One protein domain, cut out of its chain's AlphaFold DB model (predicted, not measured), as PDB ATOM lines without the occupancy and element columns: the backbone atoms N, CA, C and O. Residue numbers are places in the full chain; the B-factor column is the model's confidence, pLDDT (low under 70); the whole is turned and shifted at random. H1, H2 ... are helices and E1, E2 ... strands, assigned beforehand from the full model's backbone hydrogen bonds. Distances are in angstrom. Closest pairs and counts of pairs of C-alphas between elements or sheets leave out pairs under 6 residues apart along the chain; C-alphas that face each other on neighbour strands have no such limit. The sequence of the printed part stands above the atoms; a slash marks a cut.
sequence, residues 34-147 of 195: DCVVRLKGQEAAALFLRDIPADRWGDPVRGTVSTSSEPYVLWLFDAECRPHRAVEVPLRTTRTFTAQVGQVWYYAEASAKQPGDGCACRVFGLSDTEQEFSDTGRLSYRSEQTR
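AT A GLANCE: This is residues 34 to 147 of the 195 residues of an uncharacterized protein of Micromonospora chokoriensis (UniProt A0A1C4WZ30). Two antiparallel sheets, E4 E1 E7 E6 and E3 E2 E5, lie partly face to face as a sandwich, with a corner of two helices, H1 and H2, near one end of it. A long link, residues 110 to 128, runs from the smaller sheet to the larger one, and residues 122 to 123 of it pair with E5. The printed part has 114 residues with three named helices and seven named strands, in the order H1 H2 E1 E2 E3 E4 E5 E6 E7 H3; the class is mixed, helices and strands. The whole is compact, with a radius of gyration of the C-alphas of 13.7 A, and rounded, spanning 38 by 35 by 21 A.

IN THESE COORDINATES: H1, residues 34 to 40, begins with C-alpha 34 at (-1.635, -57.075, -23.269) and is 9.9 A long. H2, residues 42 to 51, is the longest helix at 14.4 A. E1, residues 60 to 67, is the longest strand at 23.4 A; its C-alpha 60 is at (-15.132, -42.856, -23.895). E2, residues 72 to 77, measures 16.3 A, and E3, residues 83 to 89, measures 16.7 A. E4, residues 94 to 100, is 19.6 A long, and E5, residues 104 to 109, is 17.3 A long. E6, residues 129 to 132, measures 10.3 A, and E7, residues 137 to 143, measures 20.8 A. H3, residues 144 to 147, is 5.7 A long and ends with C-alpha 147 at (-17.526, -33.322, -17.692).

HOW THE PARTS SIT: The larger sheet runs E4 E1 E7 E6, with edge strands E4 and E6, and is strongly twisted. E4 and E1 are antiparallel at 153 degrees, with N 61 and O 99 at 2.8 A. E1 and E7 are antiparallel at 166 degrees, with N 64 and O 140 at 2.8 A. E6 and E7 form a hairpin at 172 degrees, with N 131 and O 139 at 2.8 A. The other sheet runs E3 E2 E5 and is only just strongly twisted, its C-alphas lying up to 4.2 A off its best plane. E2 and E3 form a hairpin at 150 degrees, with N 74 and O 87 at 2.8 A. E2 and E5 are antiparallel at 157 degrees, with N 75 and O 106 at 2.8 A. The two sheets make a sandwich, two sheets face to face: the facing parts are 9.6 A centre to centre, and the strands of the one stand at 32 degrees to those of the other. The closest C-alphas of E3 and E4, those of Val 89 and Arg 95, are 6.3 A apart, while E5 and E6 are apart. H1 only grazes the sheet E3 E2 E5, with its residues 35 to 40; the closest C-alphas of H1 and E5 are those of Val 36 and Val 104, 6.5 A. H1 and H2 touch only at the corner, at a steep tilt of 62 degrees, opposite ways, with the C-alphas of Val 37 and Ala 45 closest at 5.1 A. H2 is not on either sheet. H3 only grazes the larger sheet, with its residues 144 to 145. Every O i to N i+4 pair of H1 is within hydrogen-bond range, and 4 of 6 are in H2; H3 is too short for such a pair.

THE WHOLE: The two C-alphas farthest apart, those of Asp 55 and Ser 69, are 39.5 A apart. The printed part has no cut. The link from E5 to E6, 19 residues, is long; the link from H2 to E1, 8 residues, is short, and the other links are tight. The mean pLDDT of the printed part is 88.2, and residues 117 to 118 and 145 to 147 are under 70.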
ATOM      1  N   ASP A  34      -2.772 -56.356 -22.697       89.50
ATOM      2  CA  ASP A  34      -1.635 -57.075 -23.269       89.50
ATOM      3  C   ASP A  34      -1.027 -56.288 -24.425       89.50
ATOM      4  O   ASP A  34       0.192 -56.279 -24.600       89.50
ATOM      5  N   CYS A  35      -1.860 -55.549 -25.163       89.50
ATOM      6  CA  CYS A  35      -1.363 -54.717 -26.235       89.50
ATOM      7  C   CYS A  35      -0.573 -53.502 -25.767       89.50
ATOM      8  O   CYS A  35       0.478 -53.183 -26.331       89.50
ATOM      9  N   VAL A  36      -1.017 -52.874 -24.678       89.94
ATOM     10  CA  VAL A  36      -0.239 -51.831 -24.002       89.94
ATOM     11  C   VAL A  36       1.118 -52.389 -23.571       89.94
ATOM     12  O   VAL A  36       2.140 -51.776 -23.867       89.94
ATOM     13  N   VAL A  37       1.148 -53.563 -22.936       90.81
ATOM     14  CA  VAL A  37       2.392 -54.206 -22.482       90.81
ATOM     15  C   VAL A  37       3.328 -54.522 -23.647       90.81
ATOM     16  O   VAL A  37       4.516 -54.205 -23.574       90.81
ATOM     17  N   ARG A  38       2.806 -55.093 -24.738       89.62
ATOM     18  CA  ARG A  38       3.600 -55.450 -25.922       89.62
ATOM     19  C   ARG A  38       4.221 -54.225 -26.592       89.62
ATOM     20  O   ARG A  38       5.401 -54.260 -26.919       89.62
ATOM     21  N   LEU A  39       3.444 -53.159 -26.793       88.38
ATOM     22  CA  LEU A  39       3.884 -51.993 -27.568       88.38
ATOM     23  C   LEU A  39       4.646 -50.957 -26.737       88.38
ATOM     24  O   LEU A  39       5.475 -50.235 -27.286       88.38
ATOM     25  N   LYS A  40       4.383 -50.856 -25.428       86.88
ATOM     26  CA  LYS A  40       5.087 -49.919 -24.534       86.88
ATOM     27  C   LYS A  40       6.273 -50.542 -23.801       86.88
ATOM     28  O   LYS A  40       7.126 -49.799 -23.325       86.88
ATOM     29  N   GLY A  41       6.319 -51.867 -23.691       88.00
ATOM     30  CA  GLY A  41       7.226 -52.564 -22.785       88.00
ATOM     31  C   GLY A  41       6.704 -52.575 -21.344       88.00
ATOM     32  O   GLY A  41       5.881 -51.748 -20.949       88.00
ATOM     33  N   GLN A  42       7.196 -53.530 -20.552       89.56
ATOM     34  CA  GLN A  42       6.689 -53.828 -19.204       89.56
ATOM     35  C   GLN A  42       6.716 -52.612 -18.265       89.56
ATOM     36  O   GLN A  42       5.715 -52.308 -17.617       89.56
ATOM     37  N   GLU A  43       7.832 -51.882 -18.221       88.19
ATOM     38  CA  GLU A  43       8.017 -50.766 -17.282       88.19
ATOM     39  C   GLU A  43       7.079 -49.590 -17.579       88.19
ATOM     40  O   GLU A  43       6.379 -49.103 -16.691       88.19
ATOM     41  N   ALA A  44       7.005 -49.159 -18.842       86.25
ATOM     42  CA  ALA A  44       6.123 -48.066 -19.234       86.25
ATOM     43  C   ALA A  44       4.644 -48.474 -19.156       86.25
ATOM     44  O   ALA A  44       3.800 -47.660 -18.778       86.25
ATOM     45  N   ALA A  45       4.317 -49.733 -19.470       88.56
ATOM     46  CA  ALA A  45       2.961 -50.258 -19.340       88.56
ATOM     47  C   ALA A  45       2.478 -50.277 -17.883       88.56
ATOM     48  O   ALA A  45       1.313 -49.965 -17.636       88.56
ATOM     49  N   ALA A  46       3.360 -50.566 -16.920       91.00
ATOM     50  CA  ALA A  46       3.013 -50.603 -15.500       91.00
ATOM     51  C   ALA A  46       2.414 -49.280 -14.994       91.00
ATOM     52  O   ALA A  46       1.513 -49.300 -14.157       91.00
ATOM     53  N   LEU A  47       2.846 -48.134 -15.540       89.38
ATOM     54  CA  LEU A  47       2.265 -46.828 -15.212       89.38
ATOM     55  C   LEU A  47       0.791 -46.753 -15.632       89.38
ATOM     56  O   LEU A  47      -0.061 -46.414 -14.818       89.38
ATOM     57  N   PHE A  48       0.463 -47.150 -16.863       88.94
ATOM     58  CA  PHE A  48      -0.921 -47.145 -17.352       88.94
ATOM     59  C   PHE A  48      -1.796 -48.171 -16.627       88.94
ATOM     60  O   PHE A  48      -2.943 -47.877 -16.297       88.94
ATOM     61  N   LEU A  49      -1.255 -49.361 -16.353       89.19
ATOM     62  CA  LEU A  49      -1.966 -50.420 -15.634       89.19
ATOM     63  C   LEU A  49      -2.280 -50.035 -14.182       89.19
ATOM     64  O   LEU A  49      -3.303 -50.462 -13.653       89.19
ATOM     65  N   ARG A  50      -1.427 -49.217 -13.556       91.25
ATOM     66  CA  ARG A  50      -1.653 -48.658 -12.218       91.25
ATOM     67  C   ARG A  50      -2.616 -47.469 -12.243       91.25
ATOM     68  O   ARG A  50      -3.491 -47.382 -11.387       91.25
ATOM     69  N   ASP A  51      -2.441 -46.553 -13.192       89.81
ATOM     70  CA  ASP A  51      -3.125 -45.254 -13.186       89.81
ATOM     71  C   ASP A  51      -4.546 -45.313 -13.772       89.81
ATOM     72  O   ASP A  51      -5.354 -44.420 -13.512       89.81
ATOM     73  N   ILE A  52      -4.875 -46.358 -14.541       90.31
ATOM     74  CA  ILE A  52      -6.224 -46.599 -15.066       90.31
ATOM     75  C   ILE A  52      -6.915 -47.669 -14.203       90.31
ATOM     76  O   ILE A  52      -6.599 -48.858 -14.337       90.31
ATOM     77  N   PRO A  53      -7.899 -47.294 -13.358       89.94
ATOM     78  CA  PRO A  53      -8.653 -48.246 -12.549       89.94
ATOM     79  C   PRO A  53      -9.339 -49.304 -13.414       89.94
ATOM     80  O   PRO A  53      -9.778 -49.017 -14.529       89.94
ATOM     81  N   ALA A  54      -9.435 -50.535 -12.906       87.75
ATOM     82  CA  ALA A  54      -9.863 -51.684 -13.700       87.75
ATOM     83  C   ALA A  54     -11.260 -51.525 -14.327       87.75
ATOM     84  O   ALA A  54     -11.465 -51.983 -15.448       87.75
ATOM     85  N   ASP A  55     -12.168 -50.838 -13.637       88.38
ATOM     86  CA  ASP A  55     -13.544 -50.530 -14.039       88.38
ATOM     87  C   ASP A  55     -13.662 -49.384 -15.058       88.38
ATOM     88  O   ASP A  55     -14.755 -49.100 -15.539       88.38
ATOM     89  N   ARG A  56     -12.552 -48.709 -15.381       88.81
ATOM     90  CA  ARG A  56     -12.519 -47.506 -16.233       88.81
ATOM     91  C   ARG A  56     -11.887 -47.745 -17.603       88.81
ATOM     92  O   ARG A  56     -11.840 -46.834 -18.427       88.81
ATOM     93  N   TRP A  57     -11.383 -48.948 -17.854       90.44
ATOM     94  CA  TRP A  57     -10.929 -49.355 -19.183       90.44
ATOM     95  C   TRP A  57     -12.130 -49.390 -20.136       90.44
ATOM     96  O   TRP A  57     -13.177 -49.921 -19.779       90.44
ATOM     97  N   GLY A  58     -11.993 -48.825 -21.338       90.75
ATOM     98  CA  GLY A  58     -13.108 -48.722 -22.290       90.75
ATOM     99  C   GLY A  58     -13.938 -47.443 -22.183       90.75
ATOM    100  O   GLY A  58     -14.754 -47.182 -23.066       90.75
ATOM    101  N   ASP A  59     -13.714 -46.610 -21.162       91.88
ATOM    102  CA  ASP A  59     -14.412 -45.330 -21.034       91.88
ATOM    103  C   ASP A  59     -14.214 -44.444 -22.275       91.88
ATOM    104  O   ASP A  59     -13.110 -44.390 -22.823       91.88
ATOM    105  N   PRO A  60     -15.235 -43.686 -22.707       92.12
ATOM    106  CA  PRO A  60     -15.132 -42.856 -23.895       92.12
ATOM    107  C   PRO A  60     -14.177 -41.672 -23.700       92.12
ATOM    108  O   PRO A  60     -14.242 -40.916 -22.723       92.12
ATOM    109  N   VAL A  61     -13.336 -41.472 -24.709       92.56
ATOM    110  CA  VAL A  61     -12.413 -40.350 -24.859       92.56
ATOM    111  C   VAL A  61     -12.779 -39.587 -26.122       92.56
ATOM    112  O   VAL A  61     -13.008 -40.180 -27.176       92.56
ATOM    113  N   ARG A  62     -12.793 -38.257 -26.037       93.88
ATOM    114  CA  ARG A  62     -12.919 -37.395 -27.213       93.88
ATOM    115  C   ARG A  62     -11.580 -36.742 -27.501       93.88
ATOM    116  O   ARG A  62     -11.050 -36.014 -26.660       93.88
ATOM    117  N   GLY A  63     -11.068 -36.999 -28.696       93.50
ATOM    118  CA  GLY A  63      -9.833 -36.430 -29.208       93.50
ATOM    119  C   GLY A  63     -10.089 -35.390 -30.290       93.50
ATOM    120  O   GLY A  63     -11.106 -35.416 -30.986       93.50
ATOM    121  N   THR A  64      -9.151 -34.463 -30.429       95.19
ATOM    122  CA  THR A  64      -9.050 -33.527 -31.546       95.19
ATOM    123  C   THR A  64      -7.609 -33.512 -32.021       95.19
ATOM    124  O   THR A  64      -6.693 -33.318 -31.226       95.19
ATOM    125  N   VAL A  65      -7.411 -33.707 -33.316       94.06
ATOM    126  CA  VAL A  65      -6.110 -33.617 -33.973       94.06
ATOM    127  C   VAL A  65      -6.157 -32.518 -35.023       94.06
ATOM    128  O   VAL A  65      -7.132 -32.403 -35.767       94.06
ATOM    129  N   SER A  66      -5.118 -31.698 -35.074       93.44
ATOM    130  CA  SER A  66      -4.973 -30.607 -36.034       93.44
ATOM    131  C   SER A  66      -3.587 -30.634 -36.656       93.44
ATOM    132  O   SER A  66      -2.615 -30.904 -35.952       93.44
ATOM    133  N   THR A  67      -3.503 -30.295 -37.939       93.12
ATOM    134  CA  THR A  67      -2.236 -30.123 -38.659       93.12
ATOM    135  C   THR A  67      -2.257 -28.854 -39.509       93.12
ATOM    136  O   THR A  67      -3.312 -28.494 -40.032       93.12
ATOM    137  N   SER A  68      -1.115 -28.178 -39.673       89.19
ATOM    138  CA  SER A  68      -0.979 -26.977 -40.515       89.19
ATOM    139  C   SER A  68      -0.074 -27.136 -41.748       89.19
ATOM    140  O   SER A  68      -0.190 -26.314 -42.663       89.19
ATOM    141  N   SER A  69       0.769 -28.177 -41.837       84.19
ATOM    142  CA  SER A  69       1.738 -28.326 -42.948       84.19
ATOM    143  C   SER A  69       1.768 -29.677 -43.649       84.19
ATOM    144  O   SER A  69       2.011 -29.684 -44.848       84.19
ATOM    145  N   GLU A  70       1.476 -30.781 -42.961       88.56
ATOM    146  CA  GLU A  70       1.508 -32.127 -43.549       88.56
ATOM    147  C   GLU A  70       0.225 -32.901 -43.224       88.56
ATOM    148  O   GLU A  70      -0.362 -32.691 -42.159       88.56
ATOM    149  N   PRO A  71      -0.266 -33.782 -44.109       92.38
ATOM    150  CA  PRO A  71      -1.350 -34.690 -43.760       92.38
ATOM    151  C   PRO A  71      -0.869 -35.739 -42.749       92.38
ATOM    152  O   PRO A  71       0.248 -36.242 -42.846       92.38
ATOM    153  N   TYR A  72      -1.735 -36.118 -41.809       91.62
ATOM    154  CA  TYR A  72      -1.453 -37.136 -40.792       91.62
ATOM    155  C   TYR A  72      -2.471 -38.271 -40.834       91.62
ATOM    156  O   TYR A  72      -3.610 -38.097 -41.270       91.62
ATOM    157  N   VAL A  73      -2.064 -39.432 -40.331       92.69
ATOM    158  CA  VAL A  73      -2.931 -40.586 -40.109       92.69
ATOM    159  C   VAL A  73      -2.782 -41.056 -38.668       92.69
ATOM    160  O   VAL A  73      -1.676 -41.198 -38.140       92.69
ATOM    161  N   LEU A  74      -3.923 -41.303 -38.034       92.94
ATOM    162  CA  LEU A  74      -4.016 -41.960 -36.743       92.94
ATOM    163  C   LEU A  74      -4.289 -43.436 -36.984       92.94
ATOM    164  O   LEU A  74      -5.287 -43.801 -37.612       92.94
ATOM    165  N   TRP A  75      -3.414 -44.265 -36.439       93.00
ATOM    166  CA  TRP A  75      -3.524 -45.711 -36.464       93.00
ATOM    167  C   TRP A  75      -4.022 -46.203 -35.113       93.00
ATOM    168  O   TRP A  75      -3.466 -45.829 -34.081       93.00
ATOM    169  N   LEU A  76      -5.045 -47.047 -35.119       93.06
ATOM    170  CA  LEU A  76      -5.577 -47.721 -33.942       93.06
ATOM    171  C   LEU A  76      -5.096 -49.170 -33.944       93.06
ATOM    172  O   LEU A  76      -5.209 -49.856 -34.958       93.06
ATOM    173  N   PHE A  77      -4.570 -49.631 -32.817       91.69
ATOM    174  CA  PHE A  77      -4.201 -51.031 -32.644       91.69
ATOM    175  C   PHE A  77      -5.402 -51.832 -32.138       91.69
ATOM    176  O   PHE A  77      -6.109 -51.390 -31.228       91.69
ATOM    177  N   ASP A  78      -5.632 -52.996 -32.739       89.94
ATOM    178  CA  ASP A  78      -6.653 -53.948 -32.296       89.94
ATOM    179  C   ASP A  78      -6.192 -54.797 -31.094       89.94
ATOM    180  O   ASP A  78      -5.130 -54.568 -30.504       89.94
ATOM    181  N   ALA A  79      -7.013 -55.779 -30.703       86.00
ATOM    182  CA  ALA A  79      -6.723 -56.659 -29.574       86.00
ATOM    183  C   ALA A  79      -5.449 -57.495 -29.787       86.00
ATOM    184  O   ALA A  79      -4.740 -57.801 -28.823       86.00
ATOM    185  N   GLU A  80      -5.139 -57.814 -31.043       89.25
ATOM    186  CA  GLU A  80      -3.966 -58.562 -31.484       89.25
ATOM    187  C   GLU A  80      -2.721 -57.678 -31.686       89.25
ATOM    188  O   GLU A  80      -1.654 -58.193 -32.042       89.25
ATOM    189  N   CYS A  81      -2.821 -56.371 -31.422       89.44
ATOM    190  CA  CYS A  81      -1.805 -55.352 -31.698       89.44
ATOM    191  C   CYS A  81      -1.461 -55.166 -33.165       89.44
ATOM    192  O   CYS A  81      -0.319 -54.839 -33.505       89.44
ATOM    193  N   ARG A  82      -2.435 -55.338 -34.047       90.44
ATOM    194  CA  ARG A  82      -2.283 -54.986 -35.452       90.44
ATOM    195  C   ARG A  82      -2.779 -53.557 -35.662       90.44
ATOM    196  O   ARG A  82      -3.871 -53.220 -35.204       90.44
ATOM    197  N   PRO A  83      -1.984 -52.699 -36.316       90.94
ATOM    198  CA  PRO A  83      -2.369 -51.317 -36.549       90.94
ATOM    199  C   PRO A  83      -3.281 -51.183 -37.768       90.94
ATOM    200  O   PRO A  83      -2.951 -51.655 -38.858       90.94
ATOM    201  N   HIS A  84      -4.366 -50.432 -37.594       91.25
ATOM    202  CA  HIS A  84      -5.358 -50.104 -38.619       91.25
ATOM    203  C   HIS A  84      -5.483 -48.595 -38.781       91.25
ATOM    204  O   HIS A  84      -5.448 -47.865 -37.792       91.25
ATOM    205  N   ARG A  85      -5.662 -48.109 -40.012       91.50
ATOM    206  CA  ARG A  85      -5.953 -46.688 -40.249       91.50
ATOM    207  C   ARG A  85      -7.323 -46.350 -39.672       91.50
ATOM    208  O   ARG A  85      -8.305 -46.986 -40.030       91.50
ATOM    209  N   ALA A  86      -7.386 -45.365 -38.785       92.06
ATOM    210  CA  ALA A  86      -8.618 -45.011 -38.085       92.06
ATOM    211  C   ALA A  86      -9.071 -43.573 -38.354       92.06
ATOM    212  O   ALA A  86     -10.269 -43.324 -38.478       92.06
ATOM    213  N   VAL A  87      -8.142 -42.616 -38.442       93.31
ATOM    214  CA  VAL A  87      -8.482 -41.218 -38.752       93.31
ATOM    215  C   VAL A  87      -7.465 -40.643 -39.718       93.31
ATOM    216  O   VAL A  87      -6.282 -40.556 -39.400       93.31
ATOM    217  N   GLU A  88      -7.943 -40.181 -40.867       94.12
ATOM    218  CA  GLU A  88      -7.143 -39.383 -41.788       94.12
ATOM    219  C   GLU A  88      -7.354 -37.893 -41.515       94.12
ATOM    220  O   GLU A  88      -8.482 -37.397 -41.393       94.12
ATOM    221  N   VAL A  89      -6.246 -37.166 -41.412       93.56
ATOM    222  CA  VAL A  89      -6.207 -35.737 -41.110       93.56
ATOM    223  C   VAL A  89      -5.567 -35.031 -42.299       93.56
ATOM    224  O   VAL A  89      -4.340 -34.970 -42.392       93.56
ATOM    225  N   PRO A  90      -6.374 -34.510 -43.237       94.19
ATOM    226  CA  PRO A  90      -5.846 -33.773 -44.371       94.19
ATOM    227  C   PRO A  90      -5.043 -32.544 -43.942       94.19
ATOM    228  O   PRO A  90      -5.227 -31.992 -42.853       94.19
ATOM    229  N   LEU A  91      -4.198 -32.075 -44.853       93.12
ATOM    230  CA  LEU A  91      -3.414 -30.860 -44.690       93.12
ATOM    231  C   LEU A  91      -4.278 -29.663 -44.254       93.12
ATOM    232  O   LEU A  91      -5.318 -29.407 -44.857       93.12
ATOM    233  N   ARG A  92      -3.805 -28.883 -43.269       92.62
ATOM    234  CA  ARG A  92      -4.458 -27.645 -42.792       92.62
ATOM    235  C   ARG A  92      -5.879 -27.871 -42.283       92.62
ATOM    236  O   ARG A  92      -6.734 -26.993 -42.400       92.62
ATOM    237  N   THR A  93      -6.146 -29.044 -41.717       94.00
ATOM    238  CA  THR A  93      -7.456 -29.369 -41.154       94.00
ATOM    239  C   THR A  93      -7.377 -29.742 -39.685       94.00
ATOM    240  O   THR A  93      -6.313 -29.962 -39.106       94.00
ATOM    241  N   THR A  94      -8.558 -29.788 -39.075       95.38
ATOM    242  CA  THR A  94      -8.778 -30.322 -37.738       95.38
ATOM    243  C   THR A  94      -9.831 -31.419 -37.820       95.38
ATOM    244  O   THR A  94     -10.862 -31.252 -38.476       95.38
ATOM    245  N   ARG A  95      -9.581 -32.541 -37.148       95.81
ATOM    246  CA  ARG A  95     -10.510 -33.666 -37.031       95.81
ATOM    247  C   ARG A  95     -10.764 -33.978 -35.570       95.81
ATOM    248  O   ARG A  95      -9.844 -34.039 -34.762       95.81
ATOM    249  N   THR A  96     -12.026 -34.215 -35.246       95.31
ATOM    250  CA  THR A  96     -12.427 -34.781 -33.959       95.31
ATOM    251  C   THR A  96     -12.664 -36.270 -34.118       95.31
ATOM    252  O   THR A  96     -13.210 -36.694 -35.136       95.31
ATOM    253  N   PHE A  97     -12.324 -37.048 -33.102       93.25
ATOM    254  CA  PHE A  97     -12.546 -38.487 -33.092       93.25
ATOM    255  C   PHE A  97     -12.922 -38.970 -31.695       93.25
ATOM    256  O   PHE A  97     -12.720 -38.281 -30.689       93.25
ATOM    257  N   THR A  98     -13.485 -40.168 -31.647       93.06
ATOM    258  CA  THR A  98     -13.770 -40.885 -30.409       93.06
ATOM    259  C   THR A  98     -12.793 -42.036 -30.263       93.06
ATOM    260  O   THR A  98     -12.554 -42.776 -31.214       93.06
ATOM    261  N   ALA A  99     -12.263 -42.186 -29.064       92.94
ATOM    262  CA  ALA A  99     -11.417 -43.293 -28.657       92.94
ATOM    263  C   ALA A  99     -11.921 -43.830 -27.313       92.94
ATOM    264  O   ALA A  99     -12.923 -43.352 -26.771       92.94
ATOM    265  N   GLN A 100     -11.223 -44.818 -26.773       93.94
ATOM    266  CA  GLN A 100     -11.499 -45.362 -25.454       93.94
ATOM    267  C   GLN A 100     -10.247 -45.337 -24.578       93.94
ATOM    268  O   GLN A 100      -9.123 -45.484 -25.066       93.94
ATOM    269  N   VAL A 101     -10.451 -45.179 -23.272       92.81
ATOM    270  CA  VAL A 101      -9.396 -45.294 -22.265       92.81
ATOM    271  C   VAL A 101      -8.757 -46.677 -22.370       92.81
ATOM    272  O   VAL A 101      -9.444 -47.700 -22.338       92.81
ATOM    273  N   GLY A 102      -7.433 -46.698 -22.491       91.06
ATOM    274  CA  GLY A 102      -6.639 -47.913 -22.640       91.06
ATOM    275  C   GLY A 102      -6.410 -48.377 -24.081       91.06
ATOM    276  O   GLY A 102      -5.627 -49.303 -24.276       91.06
ATOM    277  N   GLN A 103      -7.025 -47.752 -25.096       92.81
ATOM    278  CA  GLN A 103      -6.663 -48.030 -26.491       92.81
ATOM    279  C   GLN A 103      -5.262 -47.507 -26.815       92.81
ATOM    280  O   GLN A 103      -4.862 -46.435 -26.347       92.81
ATOM    281  N   VAL A 104      -4.560 -48.240 -27.682       91.94
ATOM    282  CA  VAL A 104      -3.236 -47.872 -28.186       91.94
ATOM    283  C   VAL A 104      -3.358 -47.272 -29.582       91.94
ATOM    284  O   VAL A 104      -3.988 -47.846 -30.466       91.94
ATOM    285  N   TRP A 105      -2.743 -46.109 -29.772       92.31
ATOM    286  CA  TRP A 105      -2.811 -45.328 -31.000       92.31
ATOM    287  C   TRP A 105      -1.424 -44.894 -31.460       92.31
ATOM    288  O   TRP A 105      -0.555 -44.617 -30.638       92.31
ATOM    289  N   TYR A 106      -1.215 -44.760 -32.761       91.12
ATOM    290  CA  TYR A 106       0.005 -44.199 -33.333       91.12
ATOM    291  C   TYR A 106      -0.323 -43.048 -34.276       91.12
ATOM    292  O   TYR A 106      -1.295 -43.106 -35.024       91.12
ATOM    293  N   TYR A 107       0.488 -41.996 -34.219       89.25
ATOM    294  CA  TYR A 107       0.304 -40.759 -34.969       89.25
ATOM    295  C   TYR A 107       1.524 -40.584 -35.854       89.25
ATOM    296  O   TYR A 107       2.645 -40.557 -35.346       89.25
ATOM    297  N   ALA A 108       1.310 -40.469 -37.157       89.12
ATOM    298  CA  ALA A 108       2.388 -40.211 -38.098       89.12
ATOM    299  C   ALA A 108       1.873 -39.471 -39.322       89.12
ATOM    300  O   ALA A 108       0.671 -39.463 -39.601       89.12
ATOM    301  N   GLU A 109       2.793 -38.841 -40.044       89.19
ATOM    302  CA  GLU A 109       2.498 -38.257 -41.347       89.19
ATOM    303  C   GLU A 109       1.908 -39.322 -42.274       89.19
ATOM    304  O   GLU A 109       2.259 -40.500 -42.197       89.19
ATOM    305  N   ALA A 110       1.010 -38.926 -43.171       88.12
ATOM    306  CA  ALA A 110       0.345 -39.860 -44.077       88.12
ATOM    307  C   ALA A 110       1.320 -40.554 -45.049       88.12
ATOM    308  O   ALA A 110       0.999 -41.616 -45.583       88.12
ATOM    309  N   SER A 111       2.496 -39.954 -45.260       84.38
ATOM    310  CA  SER A 111       3.624 -40.494 -46.024       84.38
ATOM    311  C   SER A 111       4.385 -41.602 -45.281       84.38
ATOM    312  O   SER A 111       5.104 -42.382 -45.912       84.38
ATOM    313  N   ALA A 112       4.241 -41.691 -43.955       82.88
ATOM    314  CA  ALA A 112       4.910 -42.698 -43.153       82.88
ATOM    315  C   ALA A 112       4.344 -44.097 -43.433       82.88
ATOM    316  O   ALA A 112       3.152 -44.290 -43.695       82.88
ATOM    317  N   LYS A 113       5.218 -45.105 -43.348       78.44
ATOM    318  CA  LYS A 113       4.812 -46.514 -43.421       78.44
ATOM    319  C   LYS A 113       3.995 -46.898 -42.181       78.44
ATOM    320  O   LYS A 113       4.035 -46.216 -41.160       78.44
ATOM    321  N   GLN A 114       3.270 -48.013 -42.281       78.81
ATOM    322  CA  GLN A 114       2.551 -48.614 -41.153       78.81
ATOM    323  C   GLN A 114       3.492 -48.772 -39.940       78.81
ATOM    324  O   GLN A 114       4.654 -49.143 -40.134       78.81
ATOM    325  N   PRO A 115       3.030 -48.488 -38.706       81.75
ATOM    326  CA  PRO A 115       3.877 -48.625 -37.526       81.75
ATOM    327  C   PRO A 115       4.324 -50.075 -37.325       81.75
ATOM    328  O   PRO A 115       3.517 -50.996 -37.427       81.75
ATOM    329  N   GLY A 116       5.611 -50.248 -37.024       70.44
ATOM    330  CA  GLY A 116       6.204 -51.526 -36.628       70.44
ATOM    331  C   GLY A 116       6.402 -51.645 -35.115       70.44
ATOM    332  O   GLY A 116       5.940 -50.802 -34.339       70.44
ATOM    333  N   ASP A 117       7.131 -52.685 -34.710       65.19
ATOM    334  CA  ASP A 117       7.493 -52.928 -33.313       65.19
ATOM    335  C   ASP A 117       8.329 -51.767 -32.743       65.19
ATOM    336  O   ASP A 117       9.242 -51.258 -33.396       65.19
ATOM    337  N   GLY A 118       8.012 -51.326 -31.520       64.06
ATOM    338  CA  GLY A 118       8.715 -50.217 -30.858       64.06
ATOM    339  C   GLY A 118       8.276 -48.810 -31.288       64.06
ATOM    340  O   GLY A 118       8.995 -47.841 -31.045       64.06
ATOM    341  N   CYS A 119       7.102 -48.669 -31.912       74.38
ATOM    342  CA  CYS A 119       6.482 -47.371 -32.188       74.38
ATOM    343  C   CYS A 119       6.395 -46.482 -30.934       74.38
ATOM    344  O   CYS A 119       6.117 -46.952 -29.829       74.38
ATOM    345  N   ALA A 120       6.492 -45.160 -31.116       81.19
ATOM    346  CA  ALA A 120       6.129 -44.166 -30.098       81.19
ATOM    347  C   ALA A 120       4.596 -44.088 -29.915       81.19
ATOM    348  O   ALA A 120       3.972 -43.033 -30.012       81.19
ATOM    349  N   CYS A 121       3.974 -45.243 -29.700       87.44
ATOM    350  CA  CYS A 121       2.545 -45.417 -29.564       87.44
ATOM    351  C   CYS A 121       2.030 -44.745 -28.286       87.44
ATOM    352  O   CYS A 121       2.715 -44.681 -27.263       87.44
ATOM    353  N   ARG A 122       0.805 -44.240 -28.324       89.06
ATOM    354  CA  ARG A 122       0.133 -43.523 -27.242       89.06
ATOM    355  C   ARG A 122      -0.978 -44.374 -26.658       89.06
ATOM    356  O   ARG A 122      -1.681 -45.046 -27.396       89.06
ATOM    357  N   VAL A 123      -1.162 -44.284 -25.346       91.25
ATOM    358  CA  VAL A 123      -2.296 -44.893 -24.647       91.25
ATOM    359  C   VAL A 123      -3.164 -43.766 -24.116       91.25
ATOM    360  O   VAL A 123      -2.646 -42.847 -23.478       91.25
ATOM    361  N   PHE A 124      -4.465 -43.806 -24.391       91.00
ATOM    362  CA  PHE A 124      -5.389 -42.815 -23.842       91.00
ATOM    363  C   PHE A 124      -5.696 -43.115 -22.376       91.00
ATOM    364  O   PHE A 124      -6.177 -44.198 -22.047       91.00
ATOM    365  N   GLY A 125      -5.407 -42.154 -21.500       89.00
ATOM    366  CA  GLY A 125      -5.696 -42.233 -20.071       89.00
ATOM    367  C   GLY A 125      -6.962 -41.470 -19.682       89.00
ATOM    368  O   GLY A 125      -7.761 -41.063 -20.522       89.00
ATOM    369  N   LEU A 126      -7.128 -41.254 -18.378       88.38
ATOM    370  CA  LEU A 126      -8.269 -40.520 -17.819       88.38
ATOM    371  C   LEU A 126      -8.093 -38.996 -17.811       88.38
ATOM    372  O   LEU A 126      -9.078 -38.273 -17.648       88.38
ATOM    373  N   SER A 127      -6.860 -38.521 -17.966       84.19
ATOM    374  CA  SER A 127      -6.503 -37.108 -17.871       84.19
ATOM    375  C   SER A 127      -6.833 -36.335 -19.143       84.19
ATOM    376  O   SER A 127      -6.785 -36.875 -20.247       84.19
ATOM    377  N   ASP A 128      -7.086 -35.039 -18.983       86.00
ATOM    378  CA  ASP A 128      -7.096 -34.106 -20.104       86.00
ATOM    379  C   ASP A 128      -5.648 -33.847 -20.522       86.00
ATOM    380  O   ASP A 128      -4.764 -33.666 -19.681       86.00
ATOM    381  N   THR A 129      -5.365 -33.907 -21.816       87.69
ATOM    382  CA  THR A 129      -3.993 -33.786 -22.309       87.69
ATOM    383  C   THR A 129      -3.966 -33.083 -23.647       87.69
ATOM    384  O   THR A 129      -4.722 -33.426 -24.553       87.69
ATOM    385  N   GLU A 130      -3.016 -32.169 -23.791       89.38
ATOM    386  CA  GLU A 130      -2.619 -31.566 -25.054       89.38
ATOM    387  C   GLU A 130      -1.156 -31.920 -25.318       89.38
ATOM    388  O   GLU A 130      -0.339 -31.943 -24.398       89.38
ATOM    389  N   GLN A 131      -0.840 -32.288 -26.555       85.69
ATOM    390  CA  GLN A 131       0.506 -32.650 -26.964       85.69
ATOM    391  C   GLN A 131       0.751 -32.225 -28.409       85.69
ATOM    392  O   GLN A 131      -0.055 -32.496 -29.301       85.69
ATOM    393  N   GLU A 132       1.911 -31.628 -28.632       87.69
ATOM    394  CA  GLU A 132       2.488 -31.418 -29.956       87.69
ATOM    395  C   GLU A 132       3.302 -32.664 -30.325       87.69
ATOM    396  O   GLU A 132       4.094 -33.164 -29.521       87.69
ATOM    397  N   PHE A 133       3.040 -33.231 -31.503       79.56
ATOM    398  CA  PHE A 133       3.781 -34.389 -32.027       79.56
ATOM    399  C   PHE A 133       4.685 -34.017 -33.211       79.56
ATOM    400  O   PHE A 133       5.525 -34.819 -33.608       79.56
ATOM    401  N   SER A 134       4.532 -32.805 -33.740       79.00
ATOM    402  CA  SER A 134       5.457 -32.129 -34.650       79.00
ATOM    403  C   SER A 134       5.262 -30.615 -34.517       79.00
ATOM    404  O   SER A 134       4.306 -30.176 -33.874       79.00
ATOM    405  N   ASP A 135       6.107 -29.816 -35.172       82.44
ATOM    406  CA  ASP A 135       5.995 -28.344 -35.189       82.44
ATOM    407  C   ASP A 135       4.639 -27.844 -35.718       82.44
ATOM    408  O   ASP A 135       4.242 -26.697 -35.507       82.44
ATOM    409  N   THR A 136       3.916 -28.702 -36.437       82.94
ATOM    410  CA  THR A 136       2.677 -28.355 -37.133       82.94
ATOM    411  C   THR A 136       1.506 -29.246 -36.753       82.94
ATOM    412  O   THR A 136       0.374 -28.946 -37.138       82.94
ATOM    413  N   GLY A 137       1.755 -30.305 -35.980       87.44
ATOM    414  CA  GLY A 137       0.805 -31.336 -35.600       87.44
ATOM    415  C   GLY A 137       0.525 -31.342 -34.101       87.44
ATOM    416  O   GLY A 137       1.418 -31.537 -33.273       87.44
ATOM    417  N   ARG A 138      -0.750 -31.178 -33.743       92.12
ATOM    418  CA  ARG A 138      -1.212 -31.142 -32.350       92.12
ATOM    419  C   ARG A 138      -2.366 -32.101 -32.118       92.12
ATOM    420  O   ARG A 138      -3.305 -32.173 -32.909       92.12
ATOM    421  N   LEU A 139      -2.300 -32.803 -30.994       92.19
ATOM    422  CA  LEU A 139      -3.321 -33.700 -30.478       92.19
ATOM    423  C   LEU A 139      -3.771 -33.212 -29.102       92.19
ATOM    424  O   LEU A 139      -2.966 -33.089 -28.183       92.19
ATOM    425  N   SER A 140      -5.073 -33.040 -28.927       93.38
ATOM    426  CA  SER A 140      -5.697 -32.862 -27.618       93.38
ATOM    427  C   SER A 140      -6.728 -33.956 -27.375       93.38
ATOM    428  O   SER A 140      -7.368 -34.436 -28.310       93.38
ATOM    429  N   TYR A 141      -6.896 -34.383 -26.128       92.75
ATOM    430  CA  TYR A 141      -7.980 -35.280 -25.753       92.75
ATOM    431  C   TYR A 141      -8.435 -35.053 -24.316       92.75
ATOM    432  O   TYR A 141      -7.710 -34.492 -23.493       92.75
ATOM    433  N   ARG A 142      -9.652 -35.517 -24.036       91.31
ATOM    434  CA  ARG A 142     -10.254 -35.518 -22.702       91.31
ATOM    435  C   ARG A 142     -11.149 -36.727 -22.502       91.31
ATOM    436  O   ARG A 142     -11.806 -37.175 -23.449       91.31
ATOM    437  N   SER A 143     -11.215 -37.219 -21.268       87.94
ATOM    438  CA  SER A 143     -12.206 -38.232 -20.899       87.94
ATOM    439  C   SER A 143     -13.572 -37.567 -20.696       87.94
ATOM    440  O   SER A 143     -13.697 -36.534 -20.031       87.94
ATOM    441  N   GLU A 144     -14.630 -38.134 -21.279       81.19
ATOM    442  CA  GLU A 144     -15.967 -37.515 -21.221       81.19
ATOM    443  C   GLU A 144     -16.536 -37.490 -19.784       81.19
ATOM    444  O   GLU A 144     -17.388 -36.664 -19.454       81.19
ATOM    445  N   GLN A 145     -16.020 -38.321 -18.871       68.12
ATOM    446  CA  GLN A 145     -16.469 -38.353 -17.475       68.12
ATOM    447  C   GLN A 145     -16.015 -37.156 -16.622       68.12
ATOM    448  O   GLN A 145     -16.708 -36.815 -15.653       68.12
ATOM    449  N   THR A 146     -14.911 -36.477 -16.961       58.88
ATOM    450  CA  THR A 146     -14.513 -35.233 -16.267       58.88
ATOM    451  C   THR A 146     -15.631 -34.192 -16.362       58.88
ATOM    452  O   THR A 146     -15.912 -33.471 -15.398       58.88
ATOM    453  N   ARG A 147     -16.366 -34.189 -17.482       55.59
ATOM    454  CA  ARG A 147     -17.526 -33.322 -17.692       55.59
ATOM    455  C   ARG A 147     -18.677 -33.678 -16.755       55.59
ATOM    456  O   ARG A 147     -19.199 -32.786 -16.092       55.59
TER     457      ARG A 147